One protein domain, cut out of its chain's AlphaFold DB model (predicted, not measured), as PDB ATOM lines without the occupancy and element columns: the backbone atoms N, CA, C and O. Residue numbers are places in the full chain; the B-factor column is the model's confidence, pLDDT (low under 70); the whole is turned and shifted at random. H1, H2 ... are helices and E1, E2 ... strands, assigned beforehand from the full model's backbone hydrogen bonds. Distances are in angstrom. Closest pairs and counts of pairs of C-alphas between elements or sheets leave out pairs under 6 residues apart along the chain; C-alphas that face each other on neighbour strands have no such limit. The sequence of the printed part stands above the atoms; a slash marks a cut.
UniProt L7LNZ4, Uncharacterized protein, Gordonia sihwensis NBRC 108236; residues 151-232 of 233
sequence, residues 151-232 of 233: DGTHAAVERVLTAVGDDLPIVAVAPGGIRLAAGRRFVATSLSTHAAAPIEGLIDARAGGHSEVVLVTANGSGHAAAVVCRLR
ATOM      1  N   ASP A 151     -30.689  64.313   3.793       56.25
ATOM      2  CA  ASP A 151     -29.534  64.408   2.880       56.25
ATOM      3  C   ASP A 151     -28.193  64.084   3.571       56.25
ATOM      4  O   ASP A 151     -27.238  63.630   2.937       56.25
ATOM      5  N   GLY A 152     -28.113  64.266   4.889       62.06
ATOM      6  CA  GLY A 152     -26.928  64.032   5.711       62.06
ATOM      7  C   GLY A 152     -26.537  62.559   5.806       62.06
ATOM      8  O   GLY A 152     -25.352  62.249   5.689       62.06
ATOM      9  N   THR A 153     -27.503  61.640   5.939       65.75
ATOM     10  CA  THR A 153     -27.231  60.188   5.934       65.75
ATOM     11  C   THR A 153     -26.677  59.743   4.587       65.75
ATOM     12  O   THR A 153     -25.674  59.032   4.539       65.75
ATOM     13  N   HIS A 154     -27.279  60.206   3.489       68.12
ATOM     14  CA  HIS A 154     -26.806  59.866   2.152       68.12
ATOM     15  C   HIS A 154     -25.394  60.416   1.904       68.12
ATOM     16  O   HIS A 154     -24.504  59.655   1.524       68.12
ATOM     17  N   ALA A 155     -25.150  61.687   2.236       69.25
ATOM     18  CA  ALA A 155     -23.833  62.306   2.119       69.25
ATOM     19  C   ALA A 155     -22.778  61.674   3.046       69.25
ATOM     20  O   ALA A 155     -21.590  61.672   2.721       69.25
ATOM     21  N   ALA A 156     -23.161  61.177   4.225       70.12
ATOM     22  CA  ALA A 156     -22.254  60.469   5.128       70.12
ATOM     23  C   ALA A 156     -21.868  59.099   4.564       70.12
ATOM     24  O   ALA A 156     -20.685  58.758   4.539       70.12
ATOM     25  N   VAL A 157     -22.846  58.353   4.045       72.81
ATOM     26  CA  VAL A 157     -22.596  57.073   3.382       72.81
ATOM     27  C   VAL A 157     -21.707  57.260   2.157       72.81
ATOM     28  O   VAL A 157     -20.714  56.548   2.039       72.81
ATOM     29  N   GLU A 158     -21.985  58.236   1.288       74.38
ATOM     30  CA  GLU A 158     -21.146  58.499   0.111       74.38
ATOM     31  C   GLU A 158     -19.705  58.852   0.485       74.38
ATOM     32  O   GLU A 158     -18.770  58.344  -0.133       74.38
ATOM     33  N   ARG A 159     -19.497  59.662   1.530       72.75
ATOM     34  CA  ARG A 159     -18.150  59.991   2.022       72.75
ATOM     35  C   ARG A 159     -17.384  58.751   2.470       72.75
ATOM     36  O   ARG A 159     -16.228  58.571   2.093       72.75
ATOM     37  N   VAL A 160     -18.032  57.895   3.252       73.75
ATOM     38  CA  VAL A 160     -17.430  56.655   3.751       73.75
ATOM     39  C   VAL A 160     -17.147  55.685   2.602       73.75
ATOM     40  O   VAL A 160     -16.088  55.071   2.538       73.75
ATOM     41  N   LEU A 161     -18.061  55.586   1.648       73.94
ATOM     42  CA  LEU A 161     -17.935  54.707   0.496       73.94
ATOM     43  C   LEU A 161     -16.901  55.181  -0.529       73.94
ATOM     44  O   LEU A 161     -16.233  54.353  -1.148       73.94
ATOM     45  N   THR A 162     -16.719  56.492  -0.683       74.38
ATOM     46  CA  THR A 162     -15.628  57.072  -1.486       74.38
ATOM     47  C   THR A 162     -14.269  56.684  -0.904       74.38
ATOM     48  O   THR A 162     -13.342  56.372  -1.643       74.38
ATOM     49  N   ALA A 163     -14.160  56.645   0.426       69.44
ATOM     50  CA  ALA A 163     -12.951  56.225   1.125       69.44
ATOM     51  C   ALA A 163     -12.619  54.729   0.956       69.44
ATOM     52  O   ALA A 163     -11.447  54.363   1.001       69.44
ATOM     53  N   VAL A 164     -13.626  53.868   0.769       68.25
ATOM     54  CA  VAL A 164     -13.429  52.414   0.611       68.25
ATOM     55  C   VAL A 164     -13.185  52.006  -0.850       68.25
ATOM     56  O   VAL A 164     -12.532  50.992  -1.094       68.25
ATOM     57  N   GLY A 165     -13.660  52.802  -1.813       68.94
ATOM     58  CA  GLY A 165     -13.594  52.507  -3.249       68.94
ATOM     59  C   GLY A 165     -14.855  51.819  -3.789       68.94
ATOM     60  O   GLY A 165     -15.864  51.696  -3.083       68.94
ATOM     61  N   ASP A 166     -14.801  51.402  -5.060       70.62
ATOM     62  CA  ASP A 166     -15.957  50.896  -5.826       70.62
ATOM     63  C   ASP A 166     -15.881  49.396  -6.172       70.62
ATOM     64  O   ASP A 166     -16.852  48.828  -6.671       70.62
ATOM     65  N   ASP A 167     -14.753  48.738  -5.894       75.81
ATOM     66  CA  ASP A 167     -14.470  47.389  -6.409       75.81
ATOM     67  C   ASP A 167     -15.108  46.257  -5.594       75.81
ATOM     68  O   ASP A 167     -15.204  45.122  -6.064       75.81
ATOM     69  N   LEU A 168     -15.537  46.553  -4.365       80.50
ATOM     70  CA  LEU A 168     -16.051  45.555  -3.438       80.50
ATOM     71  C   LEU A 168     -17.584  45.570  -3.362       80.50
ATOM     72  O   LEU A 168     -18.197  46.642  -3.345       80.50
ATOM     73  N   PRO A 169     -18.216  44.389  -3.263       84.88
ATOM     74  CA  PRO A 169     -19.644  44.281  -2.999       84.88
ATOM     75  C   PRO A 169     -20.032  44.923  -1.662       84.88
ATOM     76  O   PRO A 169     -19.297  44.831  -0.679       84.88
ATOM     77  N   ILE A 170     -21.212  45.541  -1.615       85.56
ATOM     78  CA  ILE A 170     -21.697  46.292  -0.453       85.56
ATOM     79  C   ILE A 170     -22.821  45.532   0.259       85.56
ATOM     80  O   ILE A 170     -23.825  45.153  -0.355       85.56
ATOM     81  N   VAL A 171     -22.660  45.387   1.574       85.56
ATOM     82  CA  VAL A 171     -23.711  45.051   2.539       85.56
ATOM     83  C   VAL A 171     -24.110  46.342   3.242       85.56
ATOM     84  O   VAL A 171     -23.292  46.965   3.914       85.56
ATOM     85  N   ALA A 172     -25.354  46.764   3.072       86.06
ATOM     86  CA  ALA A 172     -25.834  48.060   3.536       86.06
ATOM     87  C   ALA A 172     -26.966  47.916   4.551       86.06
ATOM     88  O   ALA A 172     -27.987  47.302   4.253       86.06
ATOM     89  N   VAL A 173     -26.822  48.552   5.713       84.38
ATOM     90  CA  VAL A 173     -27.876  48.641   6.732       84.38
ATOM     91  C   VAL A 173     -28.140  50.102   7.061       84.38
ATOM     92  O   VAL A 173     -27.354  50.752   7.748       84.38
ATOM     93  N   ALA A 174     -29.239  50.638   6.540       81.12
ATOM     94  CA  ALA A 174     -29.619  52.028   6.752       81.12
ATOM     95  C   ALA A 174     -31.150  52.152   6.793       81.12
ATOM     96  O   ALA A 174     -31.798  51.862   5.786       81.12
ATOM     97  N   PRO A 175     -31.748  52.639   7.896       68.88
ATOM     98  CA  PRO A 175     -33.204  52.737   8.035       68.88
ATOM     99  C   PRO A 175     -33.882  53.621   6.973       68.88
ATOM    100  O   PRO A 175     -35.033  53.393   6.617       68.88
ATOM    101  N   GLY A 176     -33.165  54.621   6.446       67.00
ATOM    102  CA  GLY A 176     -33.629  55.501   5.363       67.00
ATOM    103  C   GLY A 176     -33.276  55.018   3.951       67.00
ATOM    104  O   GLY A 176     -33.547  55.718   2.978       67.00
ATOM    105  N   GLY A 177     -32.656  53.842   3.832       66.94
ATOM    106  CA  GLY A 177     -32.065  53.354   2.593       66.94
ATOM    107  C   GLY A 177     -30.751  54.050   2.238       66.94
ATOM    108  O   GLY A 177     -30.328  55.019   2.869       66.94
ATOM    109  N   ILE A 178     -30.083  53.521   1.214       67.12
ATOM    110  CA  ILE A 178     -28.834  54.065   0.680       67.12
ATOM    111  C   ILE A 178     -29.018  54.288  -0.817       67.12
ATOM    112  O   ILE A 178     -29.359  53.360  -1.550       67.12
ATOM    113  N   ARG A 179     -28.772  55.514  -1.278       67.19
ATOM    114  CA  ARG A 179     -28.571  55.806  -2.700       67.19
ATOM    115  C   ARG A 179     -27.076  55.724  -2.984       67.19
ATOM    116  O   ARG A 179     -26.278  56.155  -2.160       67.19
ATOM    117  N   LEU A 180     -26.699  55.129  -4.110       64.38
ATOM    118  CA  LEU A 180     -25.302  55.001  -4.517       64.38
ATOM    119  C   LEU A 180     -25.090  55.588  -5.902       64.38
ATOM    120  O   LEU A 180     -25.982  55.532  -6.750       64.38
ATOM    121  N   ALA A 181     -23.870  56.069  -6.129       66.56
ATOM    122  CA  ALA A 181     -23.369  56.368  -7.459       66.56
ATOM    123  C   ALA A 181     -23.448  55.129  -8.373       66.56
ATOM    124  O   ALA A 181     -23.331  53.981  -7.927       66.56
ATOM    125  N   ALA A 182     -23.648  55.374  -9.668       62.66
ATOM    126  CA  ALA A 182     -23.738  54.324 -10.674       62.66
ATOM    127  C   ALA A 182     -22.463  53.459 -10.700       62.66
ATOM    128  O   ALA A 182     -21.355  53.985 -10.667       62.66
ATOM    129  N   GLY A 183     -22.628  52.134 -10.784       63.16
ATOM    130  CA  GLY A 183     -21.524  51.168 -10.892       63.16
ATOM    131  C   GLY A 183     -21.224  50.369  -9.621       63.16
ATOM    132  O   GLY A 183     -20.584  49.323  -9.711       63.16
ATOM    133  N   ARG A 184     -21.739  50.783  -8.456       71.50
ATOM    134  CA  ARG A 184     -21.575  50.029  -7.202       71.50
ATOM    135  C   ARG A 184     -22.482  48.796  -7.154       71.50
ATOM    136  O   ARG A 184     -23.640  48.848  -7.567       71.50
ATOM    137  N   ARG A 185     -21.958  47.683  -6.626       72.06
ATOM    138  CA  ARG A 185     -22.664  46.393  -6.539       72.06
ATOM    139  C   ARG A 185     -23.169  46.147  -5.121       72.06
ATOM    140  O   ARG A 185     -22.371  46.008  -4.199       72.06
ATOM    141  N   PHE A 186     -24.485  46.064  -4.957       69.25
ATOM    142  CA  PHE A 186     -25.088  45.589  -3.714       69.25
ATOM    143  C   PHE A 186     -25.164  44.070  -3.701       69.25
ATOM    144  O   PHE A 186     -25.469  43.452  -4.719       69.25
ATOM    145  N   VAL A 187     -24.939  43.506  -2.521       75.12
ATOM    146  CA  VAL A 187     -25.167  42.083  -2.249       75.12
ATOM    147  C   VAL A 187     -26.287  41.898  -1.240       75.12
ATOM    148  O   VAL A 187     -27.099  40.994  -1.396       75.12
ATOM    149  N   ALA A 188     -26.396  42.801  -0.265       72.62
ATOM    150  CA  ALA A 188     -27.512  42.831   0.667       72.62
ATOM    151  C   ALA A 188     -27.839  44.272   1.073       72.62
ATOM    152  O   ALA A 188     -26.943  45.089   1.307       72.62
ATOM    153  N   THR A 189     -29.130  44.582   1.168       74.75
ATOM    154  CA  THR A 189     -29.636  45.846   1.707       74.75
ATOM    155  C   THR A 189     -30.689  45.552   2.766       74.75
ATOM    156  O   THR A 189     -31.636  44.805   2.534       74.75
ATOM    157  N   SER A 190     -30.534  46.155   3.940       73.38
ATOM    158  CA  SER A 190     -31.508  46.078   5.020       73.38
ATOM    159  C   SER A 190     -31.925  47.478   5.447       73.38
ATOM    160  O   SER A 190     -31.095  48.346   5.718       73.38
ATOM    161  N   LEU A 191     -33.239  47.686   5.511       74.56
ATOM    162  CA  LEU A 191     -33.858  48.883   6.089       74.56
ATOM    163  C   LEU A 191     -34.195  48.680   7.573       74.56
ATOM    164  O   LEU A 191     -34.837  49.525   8.195       74.56
ATOM    165  N   SER A 192     -33.810  47.532   8.133       70.56
ATOM    166  CA  SER A 192     -34.116  47.169   9.508       70.56
ATOM    167  C   SER A 192     -33.356  48.050  10.497       70.56
ATOM    168  O   SER A 192     -32.195  48.396  10.290       70.56
ATOM    169  N   THR A 193     -34.009  48.366  11.612       68.56
ATOM    170  CA  THR A 193     -33.381  48.971  12.796       68.56
ATOM    171  C   THR A 193     -32.918  47.917  13.805       68.56
ATOM    172  O   THR A 193     -32.471  48.259  14.899       68.56
ATOM    173  N   HIS A 194     -33.048  46.628  13.473       77.06
ATOM    174  CA  HIS A 194     -32.627  45.534  14.338       77.06
ATOM    175  C   HIS A 194     -31.098  45.376  14.347       77.06
ATOM    176  O   HIS A 194     -30.467  45.323  13.294       77.06
ATOM    177  N   ALA A 195     -30.517  45.231  15.542       76.38
ATOM    178  CA  ALA A 195     -29.069  45.184  15.762       76.38
ATOM    179  C   ALA A 195     -28.349  44.008  15.072       76.38
ATOM    180  O   ALA A 195     -27.160  44.118  14.778       76.38
ATOM    181  N   ALA A 196     -29.035  42.892  14.787       82.94
ATOM    182  CA  ALA A 196     -28.432  41.766  14.066       82.94
ATOM    183  C   ALA A 196     -28.359  41.968  12.543       82.94
ATOM    184  O   ALA A 196     -27.593  41.261  11.889       82.94
ATOM    185  N   ALA A 197     -29.087  42.939  11.976       85.75
ATOM    186  CA  ALA A 197     -29.179  43.131  10.525       85.75
ATOM    187  C   ALA A 197     -27.813  43.278   9.815       85.75
ATOM    188  O   ALA A 197     -27.650  42.729   8.724       85.75
ATOM    189  N   PRO A 198     -26.796  43.949  10.399       87.31
ATOM    190  CA  PRO A 198     -25.454  43.975   9.818       87.31
ATOM    191  C   PRO A 198     -24.800  42.592   9.721       87.31
ATOM    192  O   PRO A 198     -24.129  42.312   8.733       87.31
ATOM    193  N   ILE A 199     -24.996  41.726  10.720       87.50
ATOM    194  CA  ILE A 199     -24.437  40.367  10.739       87.50
ATOM    195  C   ILE A 199     -25.207  39.448   9.786       87.50
ATOM    196  O   ILE A 199     -24.589  38.672   9.066       87.50
ATOM    197  N   GLU A 200     -26.532  39.579   9.716       86.12
ATOM    198  CA  GLU A 200     -27.373  38.875   8.737       86.12
ATOM    199  C   GLU A 200     -26.940  39.184   7.301       86.12
ATOM    200  O   GLU A 200     -26.681  38.268   6.525       86.12
ATOM    201  N   GLY A 201     -26.734  40.462   6.966       86.69
ATOM    202  CA  GLY A 201     -26.267  40.844   5.633       86.69
ATOM    203  C   GLY A 201     -24.879  40.286   5.284       86.69
ATOM    204  O   GLY A 201     -24.597  40.015   4.119       86.69
ATOM    205  N   LEU A 202     -24.012  40.077   6.282       87.94
ATOM    206  CA  LEU A 202     -22.721  39.406   6.095       87.94
ATOM    207  C   LEU A 202     -22.889  37.897   5.856       87.94
ATOM    208  O   LEU A 202     -22.173  37.340   5.026       87.94
ATOM    209  N   ILE A 203     -23.837  37.246   6.540       85.62
ATOM    210  CA  ILE A 203     -24.194  35.838   6.299       85.62
ATOM    211  C   ILE A 203     -24.713  35.669   4.869       85.62
ATOM    212  O   ILE A 203     -24.233  34.793   4.152       85.62
ATOM    213  N   ASP A 204     -25.636  36.531   4.439       86.62
ATOM    214  CA  ASP A 204     -26.211  36.494   3.092       86.62
ATOM    215  C   ASP A 204     -25.139  36.706   2.022       86.62
ATOM    216  O   ASP A 204     -25.092  35.989   1.021       86.62
ATOM    217  N   ALA A 205     -24.218  37.648   2.248       86.62
ATOM    218  CA  ALA A 205     -23.128  37.883   1.316       86.62
ATOM    219  C   ALA A 205     -22.156  36.701   1.229       86.62
ATOM    220  O   ALA A 205     -21.724  36.344   0.131       86.62
ATOM    221  N   ARG A 206     -21.864  36.041   2.356       86.31
ATOM    222  CA  ARG A 206     -21.089  34.796   2.349       86.31
ATOM    223  C   ARG A 206     -21.816  33.697   1.577       86.31
ATOM    224  O   ARG A 206     -21.211  33.058   0.724       86.31
ATOM    225  N   ALA A 207     -23.111  33.501   1.828       84.94
ATOM    226  CA  ALA A 207     -23.924  32.509   1.122       84.94
ATOM    227  C   ALA A 207     -24.010  32.786  -0.392       84.94
ATOM    228  O   ALA A 207     -24.106  31.854  -1.188       84.94
ATOM    229  N   GLY A 208     -23.913  34.058  -0.794       84.81
ATOM    230  CA  GLY A 208     -23.781  34.491  -2.187       84.81
ATOM    231  C   GLY A 208     -22.401  34.252  -2.819       84.81
ATOM    232  O   GLY A 208     -22.219  34.571  -3.993       84.81
ATOM    233  N   GLY A 209     -21.432  33.702  -2.079       85.00
ATOM    234  CA  GLY A 209     -20.081  33.403  -2.564       85.00
ATOM    235  C   GLY A 209     -19.123  34.598  -2.554       85.00
ATOM    236  O   GLY A 209     -18.139  34.602  -3.295       85.00
ATOM    237  N   HIS A 210     -19.398  35.635  -1.757       86.56
ATOM    238  CA  HIS A 210     -18.504  36.784  -1.626       86.56
ATOM    239  C   HIS A 210     -17.487  36.559  -0.503       86.56
ATOM    240  O   HIS A 210     -17.859  36.440   0.658       86.56
ATOM    241  N   SER A 211     -16.195  36.576  -0.831       83.31
ATOM    242  CA  SER A 211     -15.108  36.428   0.150       83.31
ATOM    243  C   SER A 211     -14.633  37.754   0.757       83.31
ATOM    244  O   SER A 211     -13.964  37.770   1.789       83.31
ATOM    245  N   GLU A 212     -14.985  38.894   0.157       86.25
ATOM    246  CA  GLU A 212     -14.670  40.230   0.671       86.25
ATOM    247  C   GLU A 212     -15.820  41.191   0.353       86.25
ATOM    248  O   GLU A 212     -16.275  41.257  -0.789       86.25
ATOM    249  N   VAL A 213     -16.306  41.916   1.362       86.38
ATOM    250  CA  VAL A 213     -17.434  42.855   1.258       86.38
ATOM    251  C   VAL A 213     -17.158  44.129   2.048       86.38
ATOM    252  O   VAL A 213     -16.380  44.136   3.003       86.38
ATOM    253  N   VAL A 214     -17.843  45.211   1.695       87.19
ATOM    254  CA  VAL A 214     -17.923  46.424   2.510       87.19
ATOM    255  C   VAL A 214     -19.212  46.375   3.310       87.19
ATOM    256  O   VAL A 214     -20.295  46.466   2.735       87.19
ATOM    257  N   LEU A 215     -19.106  46.264   4.632       87.62
ATOM    258  CA  LEU A 215     -20.244  46.509   5.508       87.62
ATOM    259  C   LEU A 215     -20.363  48.010   5.727       87.62
ATOM    260  O   LEU A 215     -19.431  48.618   6.247       87.62
ATOM    261  N   VAL A 216     -21.507  48.586   5.374       86.62
ATOM    262  CA  VAL A 216     -21.852  49.982   5.636       86.62
ATOM    263  C   VAL A 216     -23.090  50.021   6.510       86.62
ATOM    264  O   VAL A 216     -24.124  49.455   6.150       86.62
ATOM    265  N   THR A 217     -23.011  50.733   7.626       86.06
ATOM    266  CA  THR A 217     -24.187  51.049   8.434       86.06
ATOM    267  C   THR A 217     -24.365  52.552   8.535       86.06
ATOM    268  O   THR A 217     -23.393  53.310   8.473       86.06
ATOM    269  N   ALA A 218     -25.611  52.992   8.663       83.12
ATOM    270  CA  ALA A 218     -25.915  54.386   8.917       83.12
ATOM    271  C   ALA A 218     -27.165  54.541   9.780       83.12
ATOM    272  O   ALA A 218     -28.087  53.727   9.716       83.12
ATOM    273  N   ASN A 219     -27.214  55.615  10.562       79.56
ATOM    274  CA  ASN A 219     -28.363  55.939  11.395       79.56
ATOM    275  C   ASN A 219     -29.204  57.080  10.808       79.56
ATOM    276  O   ASN A 219     -28.805  57.799   9.887       79.56
ATOM    277  N   GLY A 220     -30.401  57.253  11.373       71.31
ATOM    278  CA  GLY A 220     -31.321  58.324  10.985       71.31
ATOM    279  C   GLY A 220     -30.844  59.734  11.356       71.31
ATOM    280  O   GLY A 220     -31.506  60.697  10.991       71.31
ATOM    281  N   SER A 221     -29.720  59.874  12.071       72.50
ATOM    282  CA  SER A 221     -29.138  61.169  12.452       72.50
ATOM    283  C   SER A 221     -27.963  61.599  11.567       72.50
ATOM    284  O   SER A 221     -27.335  62.616  11.854       72.50
ATOM    285  N   GLY A 222     -27.671  60.868  10.486       69.44
ATOM    286  CA  GLY A 222     -26.639  61.249   9.520       69.44
ATOM    287  C   GLY A 222     -25.237  60.721   9.822       69.44
ATOM    288  O   GLY A 222     -24.272  61.189   9.222       69.44
ATOM    289  N   HIS A 223     -25.097  59.754  10.729       77.12
ATOM    290  CA  HIS A 223     -23.829  59.069  10.976       77.12
ATOM    291  C   HIS A 223     -23.763  57.796  10.143       77.12
ATOM    292  O   HIS A 223     -24.742  57.055  10.066       77.12
ATOM    293  N   ALA A 224     -22.603  57.547   9.542       82.50
ATOM    294  CA  ALA A 224     -22.326  56.334   8.795       82.50
ATOM    295  C   ALA A 224     -20.939  55.800   9.151       82.50
ATOM    296  O   ALA A 224     -20.006  56.570   9.390       82.50
ATOM    297  N   ALA A 225     -20.805  54.482   9.140       82.56
ATOM    298  CA  ALA A 225     -19.549  53.783   9.337       82.56
ATOM    299  C   ALA A 225     -19.434  52.659   8.310       82.56
ATOM    300  O   ALA A 225     -20.435  52.041   7.942       82.56
ATOM    301  N   ALA A 226     -18.212  52.382   7.858       84.25
ATOM    302  CA  ALA A 226     -17.956  51.214   7.035       84.25
ATOM    303  C   ALA A 226     -16.673  50.506   7.420       84.25
ATOM    304  O   ALA A 226     -15.723  51.110   7.923       84.25
ATOM    305  N   VAL A 227     -16.661  49.211   7.141       83.88
ATOM    306  CA  VAL A 227     -15.514  48.342   7.346       83.88
ATOM    307  C   VAL A 227     -15.449  47.306   6.230       83.88
ATOM    308  O   VAL A 227     -16.479  46.845   5.737       83.88
ATOM    309  N   VAL A 228     -14.232  46.962   5.807       84.06
ATOM    310  CA  VAL A 228     -14.011  45.903   4.822       84.06
ATOM    311  C   VAL A 228     -13.877  44.579   5.562       84.06
ATOM    312  O   VAL A 228     -12.942  44.382   6.343       84.06
ATOM    313  N   CYS A 229     -14.814  43.674   5.303       83.00
ATOM    314  CA  CYS A 229     -14.897  42.359   5.915       83.00
ATOM    315  C   CYS A 229     -14.430  41.294   4.927       83.00
ATOM    316  O   CYS A 229     -15.034  41.147   3.865       83.00
ATOM    317  N   ARG A 230     -13.415  40.503   5.292       84.38
ATOM    318  CA  ARG A 230     -13.136  39.232   4.612       84.38
ATOM    319  C   ARG A 230     -13.930  38.118   5.267       84.38
ATOM    320  O   ARG A 230     -13.726  37.820   6.446       84.38
ATOM    321  N   LEU A 231     -14.832  37.530   4.500       81.38
ATOM    322  CA  LEU A 231     -15.683  36.432   4.933       81.38
ATOM    323  C   LEU A 231     -14.891  35.133   4.762       81.38
ATOM    324  O   LEU A 231     -14.141  34.990   3.796       81.38
ATOM    325  N   ARG A 232     -14.971  34.228   5.742       71.38
ATOM    326  CA  ARG A 232     -14.381  32.889   5.584       71.38
ATOM    327  C   ARG A 232     -15.317  32.056   4.717       71.38
ATOM    328  O   ARG A 232     -16.529  32.141   4.921       71.38
TER     329      ARG A 232
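Overview. This is residues 151 to 232 of the 233 residues of an uncharacterized protein of Gordonia sihwensis NBRC 108236 (UniProt L7LNZ4). A twisted four-stranded sheet is the middle of three layers, with H1 on one face and H2 on the other. The 82 printed residues include H1, E1, E2, H2, E3 and E4 in that order; the sheet, E2 E1 E3 E4, is mixed, as is the class. The whole is compact, radius of gyration of the C-alphas 11.5 A, spanning 34 by 27 by 18 A.

Arrangement. H1, residues 151 to 164, is over E3, residues 212 to 218, and E4, residues 224 to 231; its closest C-alphas to E4 are Val 157 and Ala 224, 5.5 A. E1, residues 170 to 173, is parallel to E2, residues 186 to 190 (N 190 and O 172, 2.8 A), and E3 (N 171 and O 214, 2.8 A). H2, residues 197 to 207, touches E2, closest C-alphas Gly 201 and Ala 188, 5.5 A. E2, H2, E3 form a split strand-helix-strand unit, E1 between its strands, crossover right-handed. E3 and E4 form an antiparallel hairpin (N 215 and O 227, 2.9 A). In H1 and H2 every O i to N i+4 pair is within hydrogen-bond range.

Along the chain. H1 begins at C-alpha 151 (-29.534, 64.408, 2.880) and measures 20.2 A; E4, 21.3 A, ends at C-alpha 231 (-15.683, 36.432, 4.933).

Size, cuts and confidence. The C-alphas of Asp 151 and Arg 232 are farthest apart, 35.1 A. The printed part has no cut; the link E1 to E2 is long, 12 residues. pLDDT is under 70 in 20 residues, among them 175 to 183.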